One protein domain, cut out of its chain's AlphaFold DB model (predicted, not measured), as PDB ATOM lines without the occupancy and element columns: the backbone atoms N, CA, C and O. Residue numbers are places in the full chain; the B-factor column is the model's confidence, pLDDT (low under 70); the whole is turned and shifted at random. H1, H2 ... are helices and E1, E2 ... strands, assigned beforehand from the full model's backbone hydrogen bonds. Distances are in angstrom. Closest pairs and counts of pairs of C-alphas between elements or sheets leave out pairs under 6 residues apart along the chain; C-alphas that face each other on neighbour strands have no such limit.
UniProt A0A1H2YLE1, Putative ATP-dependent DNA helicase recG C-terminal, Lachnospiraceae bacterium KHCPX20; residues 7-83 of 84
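This is residues 7 to 83 of the 84 residues of the protein "Putative ATP-dependent DNA helicase recG C-terminal" of Lachnospiraceae bacterium KHCPX20 (UniProt A0A1H2YLE1). An open, drawn-out chain has the helix H3 near its middle, with the short H1 packed on it, while H2 lies out towards one end and H4 at the other. Strands E1 and E2 make a slender hairpin whose tip, residues 57 to 62, sticks out. The printed part has 77 residues, with four named helices and two named strands in the order H1, H2, H3, E1, E2, H4. The sheet, E1 - E2, is antiparallel, and the class is mixed, helices and strands. The whole is only just loose, close to extended, with a radius of gyration of the C-alphas of 16.8 A and spans of 53 by 30 by 19 A.

H1, residues 7 to 10, begins with C-alpha 7 at (19.594, -39.570, -56.418). H2 is residues 19 to 27, 11.9 A long. H3, residues 37 to 47, is 15.2 A long and begins with C-alpha 37 at (27.840, -28.472, -54.631). E1 is residues 54 to 58, 12.6 A, and E2 residues 61 to 65, 13.1 A. H4, residues 72 to 81, is 14.7 A long and ends with C-alpha 81 at (15.515, -37.273, -21.905).

H1 and H3 touch, the closest C-alphas being those of Lys 10 and Pro 39, 5.6 A apart. H2 and H3 are apart, as are H3 and H4. E1 and E2 form an antiparallel hairpin over a tight link, their directions 161 degrees apart; N 56 and O 63 are within hydrogen-bond range at 2.9 A, as are N 61 and O 58 at 2.8 A. Every O i to N i+4 pair is within range in H2, H3 and H4; H1 is too short for one.

The C-alphas farthest apart, those of Gly 20 and Lys 83, are 53.7 A apart. The printed part has no cut, and no link is long. Residues 71 to 77, of which 72 to 77 belong to H4, stand free. Confidence is low, with pLDDT under 70, at residues 72 to 83.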
ATOM      1  N   GLU A   7      18.471 -38.636 -56.271       91.88
ATOM      2  CA  GLU A   7      19.594 -39.570 -56.418       91.88
ATOM      3  C   GLU A   7      20.616 -39.039 -57.422       91.88
ATOM      4  O   GLU A   7      21.790 -38.885 -57.093       91.88
ATOM      5  N   LYS A   8      20.158 -38.636 -58.614       92.56
ATOM      6  CA  LYS A   8      21.031 -38.047 -59.638       92.56
ATOM      7  C   LYS A   8      21.710 -36.772 -59.148       92.56
ATOM      8  O   LYS A   8      22.874 -36.528 -59.448       92.56
ATOM      9  N   MET A   9      20.995 -35.944 -58.392       91.62
ATOM     10  CA  MET A   9      21.564 -34.733 -57.810       91.62
ATOM     11  C   MET A   9      22.649 -35.055 -56.769       91.62
ATOM     12  O   MET A   9      23.670 -34.366 -56.740       91.62
ATOM     13  N   LYS A  10      22.471 -36.109 -55.955       92.75
ATOM     14  CA  LYS A  10      23.505 -36.603 -55.027       92.75
ATOM     15  C   LYS A  10      24.755 -37.106 -55.765       92.75
ATOM     16  O   LYS A  10      25.853 -36.956 -55.246       92.75
ATOM     17  N   GLU A  11      24.603 -37.625 -56.984       93.88
ATOM     18  CA  GLU A  11      25.708 -38.016 -57.881       93.88
ATOM     19  C   GLU A  11      26.361 -36.826 -58.610       93.88
ATOM     20  O   GLU A  11      27.338 -36.989 -59.338       93.88
ATOM     21  N   GLY A  12      25.837 -35.612 -58.420       92.56
ATOM     22  CA  GLY A  12      26.357 -34.394 -59.035       92.56
ATOM     23  C   GLY A  12      25.763 -34.070 -60.403       92.56
ATOM     24  O   GLY A  12      26.236 -33.159 -61.083       92.56
ATOM     25  N   PHE A  13      24.691 -34.748 -60.818       93.38
ATOM     26  CA  PHE A  13      23.936 -34.320 -61.989       93.38
ATOM     27  C   PHE A  13      23.284 -32.960 -61.725       93.38
ATOM     28  O   PHE A  13      22.500 -32.788 -60.789       93.38
ATOM     29  N   SER A  14      23.571 -31.987 -62.584       90.44
ATOM     30  CA  SER A  14      23.001 -30.647 -62.495       90.44
ATOM     31  C   SER A  14      22.548 -30.165 -63.862       90.44
ATOM     32  O   SER A  14      23.243 -30.334 -64.862       90.44
ATOM     33  N   LYS A  15      21.368 -29.542 -63.900       90.06
ATOM     34  CA  LYS A  15      20.815 -28.908 -65.096       90.06
ATOM     35  C   LYS A  15      20.523 -27.446 -64.791       90.06
ATOM     36  O   LYS A  15      19.595 -27.133 -64.045       90.06
ATOM     37  N   VAL A  16      21.314 -26.552 -65.380       89.88
ATOM     38  CA  VAL A  16      21.166 -25.105 -65.203       89.88
ATOM     39  C   VAL A  16      19.821 -24.648 -65.771       89.88
ATOM     40  O   VAL A  16      19.478 -24.936 -66.916       89.88
ATOM     41  N   ARG A  17      19.044 -23.931 -64.953       89.19
ATOM     42  CA  ARG A  17      17.755 -23.343 -65.356       89.19
ATOM     43  C   ARG A  17      17.910 -21.944 -65.939       89.19
ATOM     44  O   ARG A  17      17.249 -21.608 -66.912       89.19
ATOM     45  N   ASN A  18      18.784 -21.138 -65.339       93.56
ATOM     46  CA  ASN A  18      19.079 -19.780 -65.777       93.56
ATOM     47  C   ASN A  18      20.593 -19.620 -65.932       93.56
ATOM     48  O   ASN A  18      21.304 -19.476 -64.941       93.56
ATOM     49  N   HIS A  19      21.062 -19.642 -67.180       93.19
ATOM     50  CA  HIS A  19      22.482 -19.549 -67.517       93.19
ATOM     51  C   HIS A  19      23.088 -18.178 -67.189       93.19
ATOM     52  O   HIS A  19      24.260 -18.114 -66.848       93.19
ATOM     53  N   GLY A  20      22.308 -17.093 -67.232       96.69
ATOM     54  CA  GLY A  20      22.802 -15.752 -66.902       96.69
ATOM     55  C   GLY A  20      23.192 -15.624 -65.428       96.69
ATOM     56  O   GLY A  20      24.309 -15.218 -65.122       96.69
ATOM     57  N   ILE A  21      22.302 -16.046 -64.520       94.94
ATOM     58  CA  ILE A  21      22.573 -16.060 -63.068       94.94
ATOM     59  C   ILE A  21      23.736 -17.004 -62.753       94.94
ATOM     60  O   ILE A  21      24.646 -16.661 -62.004       94.94
ATOM     61  N   ALA A  22      23.712 -18.185 -63.365       93.31
ATOM     62  CA  ALA A  22      24.775 -19.168 -63.268       93.31
ATOM     63  C   ALA A  22      26.146 -18.570 -63.636       93.31
ATOM     64  O   ALA A  22      27.076 -18.580 -62.828       93.31
ATOM     65  N   ASN A  23      26.258 -17.996 -64.831       94.00
ATOM     66  CA  ASN A  23      27.501 -17.409 -65.316       94.00
ATOM     67  C   ASN A  23      27.958 -16.236 -64.445       94.00
ATOM     68  O   ASN A  23      29.155 -16.100 -64.215       94.00
ATOM     69  N   ALA A  24      27.033 -15.430 -63.913       96.44
ATOM     70  CA  ALA A  24      27.374 -14.364 -62.975       96.44
ATOM     71  C   ALA A  24      28.047 -14.916 -61.703       96.44
ATOM     72  O   ALA A  24      29.073 -14.388 -61.283       96.44
ATOM     73  N   PHE A  25      27.533 -16.005 -61.117       95.00
ATOM     74  CA  PHE A  25      28.155 -16.632 -59.942       95.00
ATOM     75  C   PHE A  25      29.518 -17.266 -60.236       95.00
ATOM     76  O   PHE A  25      30.416 -17.156 -59.400       95.00
ATOM     77  N   VAL A  26      29.693 -17.880 -61.413       92.81
ATOM     78  CA  VAL A  26      31.008 -18.380 -61.858       92.81
ATOM     79  C   VAL A  26      31.988 -17.221 -62.029       92.81
ATOM     80  O   VAL A  26      33.096 -17.273 -61.509       92.81
ATOM     81  N   TYR A  27      31.574 -16.144 -62.702       96.06
ATOM     82  CA  TYR A  27      32.409 -14.962 -62.931       96.06
ATOM     83  C   TYR A  27      32.842 -14.287 -61.622       96.06
ATOM     84  O   TYR A  27      33.978 -13.839 -61.498       96.06
ATOM     85  N   MET A  28      31.956 -14.251 -60.623       97.00
ATOM     86  CA  MET A  28      32.258 -13.738 -59.280       97.00
ATOM     87  C   MET A  28      33.053 -14.722 -58.406       97.00
ATOM     88  O   MET A  28      33.325 -14.414 -57.248       97.00
ATOM     89  N   ASN A  29      33.412 -15.899 -58.928       93.69
ATOM     90  CA  ASN A  29      34.134 -16.947 -58.208       93.69
ATOM     91  C   ASN A  29      33.425 -17.403 -56.912       93.69
ATOM     92  O   ASN A  29      34.066 -17.767 -55.928       93.69
ATOM     93  N   LEU A  30      32.086 -17.359 -56.912       93.75
ATOM     94  CA  LEU A  30      31.234 -17.785 -55.792       93.75
ATOM     95  C   LEU A  30      30.875 -19.272 -55.860       93.75
ATOM     96  O   LEU A  30      30.476 -19.862 -54.858       93.75
ATOM     97  N   ILE A  31      31.001 -19.874 -57.042       91.50
ATOM     98  CA  ILE A  31      30.805 -21.303 -57.279       91.50
ATOM     99  C   ILE A  31      31.912 -21.821 -58.195       91.50
ATOM    100  O   ILE A  31      32.419 -21.090 -59.040       91.50
ATOM    101  N   GLU A  32      32.267 -23.092 -58.036       86.12
ATOM    102  CA  GLU A  32      33.378 -23.706 -58.770       86.12
ATOM    103  C   GLU A  32      32.926 -24.263 -60.126       86.12
ATOM    104  O   GLU A  32      33.447 -23.891 -61.171       86.12
ATOM    105  N   GLN A  33      31.946 -25.173 -60.103       85.25
ATOM    106  CA  GLN A  33      31.401 -25.851 -61.276       85.25
ATOM    107  C   GLN A  33      29.977 -26.353 -61.010       85.25
ATOM    108  O   GLN A  33      29.548 -26.515 -59.864       85.25
ATOM    109  N   TRP A  34      29.237 -26.640 -62.080       88.06
ATOM    110  CA  TRP A  34      27.890 -27.198 -61.980       88.06
ATOM    111  C   TRP A  34      27.920 -28.594 -61.368       88.06
ATOM    112  O   TRP A  34      28.732 -29.431 -61.748       88.06
ATOM    113  N   GLY A  35      27.012 -28.851 -60.428       89.62
ATOM    114  CA  GLY A  35      26.822 -30.190 -59.874       89.62
ATOM    115  C   GLY A  35      27.825 -30.629 -58.812       89.62
ATOM    116  O   GLY A  35      27.575 -31.637 -58.165       89.62
ATOM    117  N   SER A  36      28.894 -29.875 -58.528       93.06
ATOM    118  CA  SER A  36      29.808 -30.233 -57.428       93.06
ATOM    119  C   SER A  36      29.241 -29.938 -56.037       93.06
ATOM    120  O   SER A  36      29.643 -30.580 -55.069       93.06
ATOM    121  N   GLY A  37      28.308 -28.987 -55.922       93.06
ATOM    122  CA  GLY A  37      27.840 -28.472 -54.631       93.06
ATOM    123  C   GLY A  37      27.209 -29.530 -53.721       93.06
ATOM    124  O   GLY A  37      27.647 -29.694 -52.587       93.06
ATOM    125  N   ILE A  38      26.211 -30.276 -54.211       94.69
ATOM    126  CA  ILE A  38      25.508 -31.287 -53.399       94.69
ATOM    127  C   ILE A  38      26.433 -32.442 -52.975       94.69
ATOM    128  O   ILE A  38      26.474 -32.726 -51.776       94.69
ATOM    129  N   PRO A  39      27.227 -33.064 -53.872       95.25
ATOM    130  CA  PRO A  39      28.226 -34.052 -53.467       95.25
ATOM    131  C   PRO A  39      29.198 -33.522 -52.408       95.25
ATOM    132  O   PRO A  39      29.484 -34.217 -51.436       95.25
ATOM    133  N   LYS A  40      29.678 -32.276 -52.546       95.38
ATOM    134  CA  LYS A  40      30.583 -31.666 -51.560       95.38
ATOM    135  C   LYS A  40      29.926 -31.481 -50.202       95.38
ATOM    136  O   LYS A  40      30.537 -31.838 -49.201       95.38
ATOM    137  N   ILE A  41      28.693 -30.977 -50.171       94.75
ATOM    138  CA  ILE A  41      27.923 -30.832 -48.931       94.75
ATOM    139  C   ILE A  41      27.790 -32.192 -48.239       94.75
ATOM    140  O   ILE A  41      28.109 -32.298 -47.062       94.75
ATOM    141  N   LEU A  42      27.400 -33.243 -48.968       95.25
ATOM    142  CA  LEU A  42      27.254 -34.592 -48.412       95.25
ATOM    143  C   LEU A  42      28.561 -35.131 -47.819       95.25
ATOM    144  O   LEU A  42      28.570 -35.627 -46.690       95.25
ATOM    145  N   THR A  43      29.661 -35.013 -48.565       95.38
ATOM    146  CA  THR A  43      30.989 -35.441 -48.111       95.38
ATOM    147  C   THR A  43      31.415 -34.675 -46.864       95.38
ATOM    148  O   THR A  43      31.779 -35.293 -45.868       95.38
ATOM    149  N   GLN A  44      31.290 -33.346 -46.867       94.62
ATOM    150  CA  GLN A  44      31.671 -32.510 -45.731       94.62
ATOM    151  C   GLN A  44      30.798 -32.783 -44.507       94.62
ATOM    152  O   GLN A  44      31.319 -32.982 -43.419       94.62
ATOM    153  N   THR A  45      29.475 -32.874 -44.647       94.31
ATOM    154  CA  THR A  45      28.591 -33.219 -43.524       94.31
ATOM    155  C   THR A  45      29.022 -34.533 -42.864       94.31
ATOM    156  O   THR A  45      29.118 -34.600 -41.637       94.31
ATOM    157  N   LYS A  46      29.378 -35.545 -43.666       92.38
ATOM    158  CA  LYS A  46      29.896 -36.824 -43.168       92.38
ATOM    159  C   LYS A  46      31.258 -36.683 -42.479       92.38
ATOM    160  O   LYS A  46      31.436 -37.223 -41.390       92.38
ATOM    161  N   GLU A  47      32.204 -35.969 -43.082       94.44
ATOM    162  CA  GLU A  47      33.548 -35.739 -42.524       94.44
ATOM    163  C   GLU A  47      33.509 -34.980 -41.193       94.44
ATOM    164  O   GLU A  47      34.272 -35.284 -40.279       94.44
ATOM    165  N   TYR A  48      32.574 -34.042 -41.051       92.38
ATOM    166  CA  TYR A  48      32.349 -33.293 -39.815       92.38
ATOM    167  C   TYR A  48      31.557 -34.084 -38.755       92.38
ATOM    168  O   TYR A  48      31.318 -33.569 -37.662       92.38
ATOM    169  N   GLY A  49      31.138 -35.322 -39.047       91.25
ATOM    170  CA  GLY A  49      30.361 -36.155 -38.124       91.25
ATOM    171  C   GLY A  49      28.969 -35.594 -37.817       91.25
ATOM    172  O   GLY A  49      28.433 -35.823 -36.731       91.25
ATOM    173  N   LEU A  50      28.405 -34.819 -38.745       91.81
ATOM    174  CA  LEU A  50      27.062 -34.261 -38.632       91.81
ATOM    175  C   LEU A  50      26.008 -35.289 -39.082       91.81
ATOM    176  O   LEU A  50      26.325 -36.189 -39.865       91.81
ATOM    177  N   PRO A  51      24.752 -35.160 -38.616       91.44
ATOM    178  CA  PRO A  51      23.645 -35.948 -39.151       91.44
ATOM    179  C   PRO A  51      23.519 -35.797 -40.672       91.44
ATOM    180  O   PRO A  51      23.829 -34.736 -41.217       91.44
ATOM    181  N   GLU A  52      23.054 -36.853 -41.349       91.31
ATOM    182  CA  GLU A  52      22.890 -36.846 -42.805       91.31
ATOM    183  C   GLU A  52      21.947 -35.718 -43.256       91.31
ATOM    184  O   GLU A  52      20.957 -35.400 -42.597       91.31
ATOM    185  N   VAL A  53      22.269 -35.109 -44.398       95.50
ATOM    186  CA  VAL A  53      21.431 -34.080 -45.017       95.50
ATOM    187  C   VAL A  53      20.151 -34.711 -45.559       95.50
ATOM    188  O   VAL A  53      20.197 -35.629 -46.383       95.50
ATOM    189  N   GLU A  54      19.005 -34.170 -45.160       94.88
ATOM    190  CA  GLU A  54      17.710 -34.620 -45.666       94.88
ATOM    191  C   GLU A  54      17.299 -33.805 -46.887       94.88
ATOM    192  O   GLU A  54      17.338 -32.571 -46.878       94.88
ATOM    193  N   PHE A  55      16.846 -34.506 -47.921       94.19
ATOM    194  CA  PHE A  55      16.301 -33.917 -49.137       94.19
ATOM    195  C   PHE A  55      14.824 -34.270 -49.227       94.19
ATOM    196  O   PHE A  55      14.469 -35.447 -49.255       94.19
ATOM    197  N   ILE A  56      13.972 -33.252 -49.287       93.44
ATOM    198  CA  ILE A  56      12.524 -33.405 -49.403       93.44
ATOM    199  C   ILE A  56      12.108 -32.769 -50.727       93.44
ATOM    200  O   ILE A  56      12.221 -31.550 -50.900       93.44
ATOM    201  N   ASP A  57      11.655 -33.605 -51.662       90.19
ATOM    202  CA  ASP A  57      11.081 -33.144 -52.924       90.19
ATOM    203  C   ASP A  57       9.680 -32.592 -52.658       90.19
ATOM    204  O   ASP A  57       8.773 -33.303 -52.223       90.19
ATOM    205  N   MET A  58       9.521 -31.296 -52.883       88.81
ATOM    206  CA  MET A  58       8.230 -30.631 -52.940       88.81
ATOM    207  C   MET A  58       7.941 -30.447 -54.430       88.81
ATOM    208  O   MET A  58       8.819 -30.032 -55.171       88.81
ATOM    209  N   GLU A  59       6.721 -30.686 -54.897       83.69
ATOM    210  CA  GLU A  59       6.355 -30.692 -56.329       83.69
ATOM    211  C   GLU A  59       7.075 -29.649 -57.228       83.69
ATOM    212  O   GLU A  59       7.543 -29.972 -58.325       83.69
ATOM    213  N   ASN A  60       7.244 -28.411 -56.735       85.06
ATOM    214  CA  ASN A  60       7.957 -27.321 -57.415       85.06
ATOM    215  C   ASN A  60       9.235 -26.812 -56.714       85.06
ATOM    216  O   ASN A  60       9.867 -25.872 -57.207       85.06
ATOM    217  N   ALA A  61       9.638 -27.394 -55.585       87.62
ATOM    218  CA  ALA A  61      10.766 -26.929 -54.780       87.62
ATOM    219  C   ALA A  61      11.538 -28.087 -54.137       87.62
ATOM    220  O   ALA A  61      11.009 -29.151 -53.882       87.62
ATOM    221  N   LEU A  62      12.800 -27.861 -53.798       89.94
ATOM    222  CA  LEU A  62      13.577 -28.810 -53.008       89.94
ATOM    223  C   LEU A  62      13.806 -28.200 -51.630       89.94
ATOM    224  O   LEU A  62      14.339 -27.093 -51.535       89.94
ATOM    225  N   ARG A  63      13.428 -28.914 -50.568       93.75
ATOM    226  CA  ARG A  63      13.837 -28.572 -49.204       93.75
ATOM    227  C   ARG A  63      15.058 -29.404 -48.832       93.75
ATOM    228  O   ARG A  63      15.086 -30.609 -49.062       93.75
ATOM    229  N   VAL A  64      16.048 -28.737 -48.248       94.94
ATOM    230  CA  VAL A  64      17.289 -29.345 -47.767       94.94
ATOM    231  C   VAL A  64      17.428 -29.009 -46.288       94.94
ATOM    232  O   VAL A  64      17.483 -27.828 -45.944       94.94
ATOM    233  N   ASN A  65      17.470 -30.025 -45.426       95.25
ATOM    234  CA  ASN A  65      17.694 -29.832 -43.993       95.25
ATOM    235  C   ASN A  65      19.139 -30.199 -43.649       95.25
ATOM    236  O   ASN A  65      19.603 -31.294 -43.966       95.25
ATOM    237  N   MET A  66      19.832 -29.284 -42.977       94.25
ATOM    238  CA  MET A  66      21.179 -29.492 -42.451       94.25
ATOM    239  C   MET A  66      21.185 -29.208 -40.956       94.25
ATOM    240  O   MET A  66      20.514 -28.291 -40.480       94.25
ATOM    241  N   TYR A  67      21.973 -29.982 -40.223       89.88
ATOM    242  CA  TYR A  67      21.999 -29.948 -38.770       89.88
ATOM    243  C   TYR A  67      23.340 -29.418 -38.271       89.88
ATOM    244  O   TYR A  67      24.396 -29.743 -38.816       89.88
ATOM    245  N   ARG A  68      23.306 -28.605 -37.211       88.06
ATOM    246  CA  ARG A  68      24.524 -28.181 -36.512       88.06
ATOM    247  C   ARG A  68      25.020 -29.292 -35.593       88.06
ATOM    248  O   ARG A  68      24.227 -30.091 -35.096       88.06
ATOM    249  N   ALA A  69      26.315 -29.290 -35.295       82.44
ATOM    250  CA  ALA A  69      26.831 -30.118 -34.217       82.44
ATOM    251  C   ALA A  69      26.206 -29.657 -32.894       82.44
ATOM    252  O   ALA A  69      26.256 -28.473 -32.557       82.44
ATOM    253  N   PHE A  70      25.631 -30.591 -32.141       73.69
ATOM    254  CA  PHE A  70      25.262 -30.328 -30.756       73.69
ATOM    255  C   PHE A  70      26.528 -30.092 -29.934       73.69
ATOM    256  O   PHE A  70      27.508 -30.840 -30.059       73.69
ATOM    257  N   SER A  71      26.490 -29.078 -29.074       72.88
ATOM    258  CA  SER A  71      27.480 -28.936 -28.009       72.88
ATOM    259  C   SER A  71      27.460 -30.180 -27.111       72.88
ATOM    260  O   SER A  71      26.458 -30.899 -27.039       72.88
ATOM    261  N   ASN A  72      28.574 -30.479 -26.438       68.75
ATOM    262  CA  ASN A  72      28.637 -31.652 -25.558       68.75
ATOM    263  C   ASN A  72      27.562 -31.595 -24.453       68.75
ATOM    264  O   ASN A  72      26.972 -32.627 -24.139       68.75
ATOM    265  N   ASP A  73      27.226 -30.395 -23.974       68.06
ATOM    266  CA  ASP A  73      26.173 -30.165 -22.977       68.06
ATOM    267  C   ASP A  73      24.764 -30.486 -23.516       68.06
ATOM    268  O   ASP A  73      23.932 -31.088 -22.830       68.06
ATOM    269  N   GLU A  74      24.489 -30.164 -24.785       68.44
ATOM    270  CA  GLU A  74      23.228 -30.517 -25.454       68.44
ATOM    271  C   GLU A  74      23.121 -32.034 -25.700       68.44
ATOM    272  O   GLU A  74      22.049 -32.615 -25.512       68.44
ATOM    273  N   LYS A  75      24.228 -32.708 -26.051       66.25
ATOM    274  CA  LYS A  75      24.259 -34.171 -26.261       66.25
ATOM    275  C   LYS A  75      23.953 -34.950 -24.977       66.25
ATOM    276  O   LYS A  75      23.235 -35.949 -25.022       66.25
ATOM    277  N   GLU A  76      24.491 -34.503 -23.843       64.19
ATOM    278  CA  GLU A  76      24.213 -35.057 -22.508       64.19
ATOM    279  C   GLU A  76      22.733 -34.895 -22.124       64.19
ATOM    280  O   GLU A  76      22.104 -35.823 -21.606       64.19
ATOM    281  N   THR A  77      22.154 -33.731 -22.433       68.75
ATOM    282  CA  THR A  77      20.756 -33.406 -22.117       68.75
ATOM    283  C   THR A  77      19.776 -34.255 -22.937       68.75
ATOM    284  O   THR A  77      18.831 -34.811 -22.375       68.75
ATOM    285  N   ILE A  78      20.035 -34.445 -24.239       68.75
ATOM    286  CA  ILE A  78      19.223 -35.316 -25.111       68.75
ATOM    287  C   ILE A  78      19.276 -36.772 -24.621       68.75
ATOM    288  O   ILE A  78      18.231 -37.396 -24.450       68.75
ATOM    289  N   LYS A  79      20.466 -37.292 -24.281       69.31
ATOM    290  CA  LYS A  79      20.625 -38.657 -23.739       69.31
ATOM    291  C   LYS A  79      19.882 -38.899 -22.421       69.31
ATOM    292  O   LYS A  79      19.505 -40.036 -22.145       69.31
ATOM    293  N   ARG A  80      19.718 -37.875 -21.573       63.66
ATOM    294  CA  ARG A  80      18.936 -37.987 -20.326       63.66
ATOM    295  C   ARG A  80      17.433 -38.038 -20.581       63.66
ATOM    296  O   ARG A  80      16.745 -38.747 -19.853       63.66
ATOM    297  N   ASN A  81      16.940 -37.309 -21.579       64.31
ATOM    298  CA  ASN A  81      15.515 -37.273 -21.905       64.31
ATOM    299  C   ASN A  81      15.041 -38.542 -22.625       64.31
ATOM    300  O   ASN A  81      13.931 -38.976 -22.365       64.31
ATOM    301  N   ASP A  82      15.897 -39.175 -23.431       65.81
ATOM    302  CA  ASP A  82      15.588 -40.432 -24.143       65.81
ATOM    303  C   ASP A  82      15.568 -41.680 -23.224       65.81
ATOM    304  O   ASP A  82      15.261 -42.787 -23.654       65.81
ATOM    305  N   LYS A  83      15.944 -41.521 -21.944       57.66
ATOM    306  CA  LYS A  83      15.949 -42.578 -20.911       57.66
ATOM    307  C   LYS A  83      14.757 -42.511 -19.943       57.66
ATOM    308  O   LYS A  83      14.745 -43.264 -18.967       57.66
TER     309      LYS A  83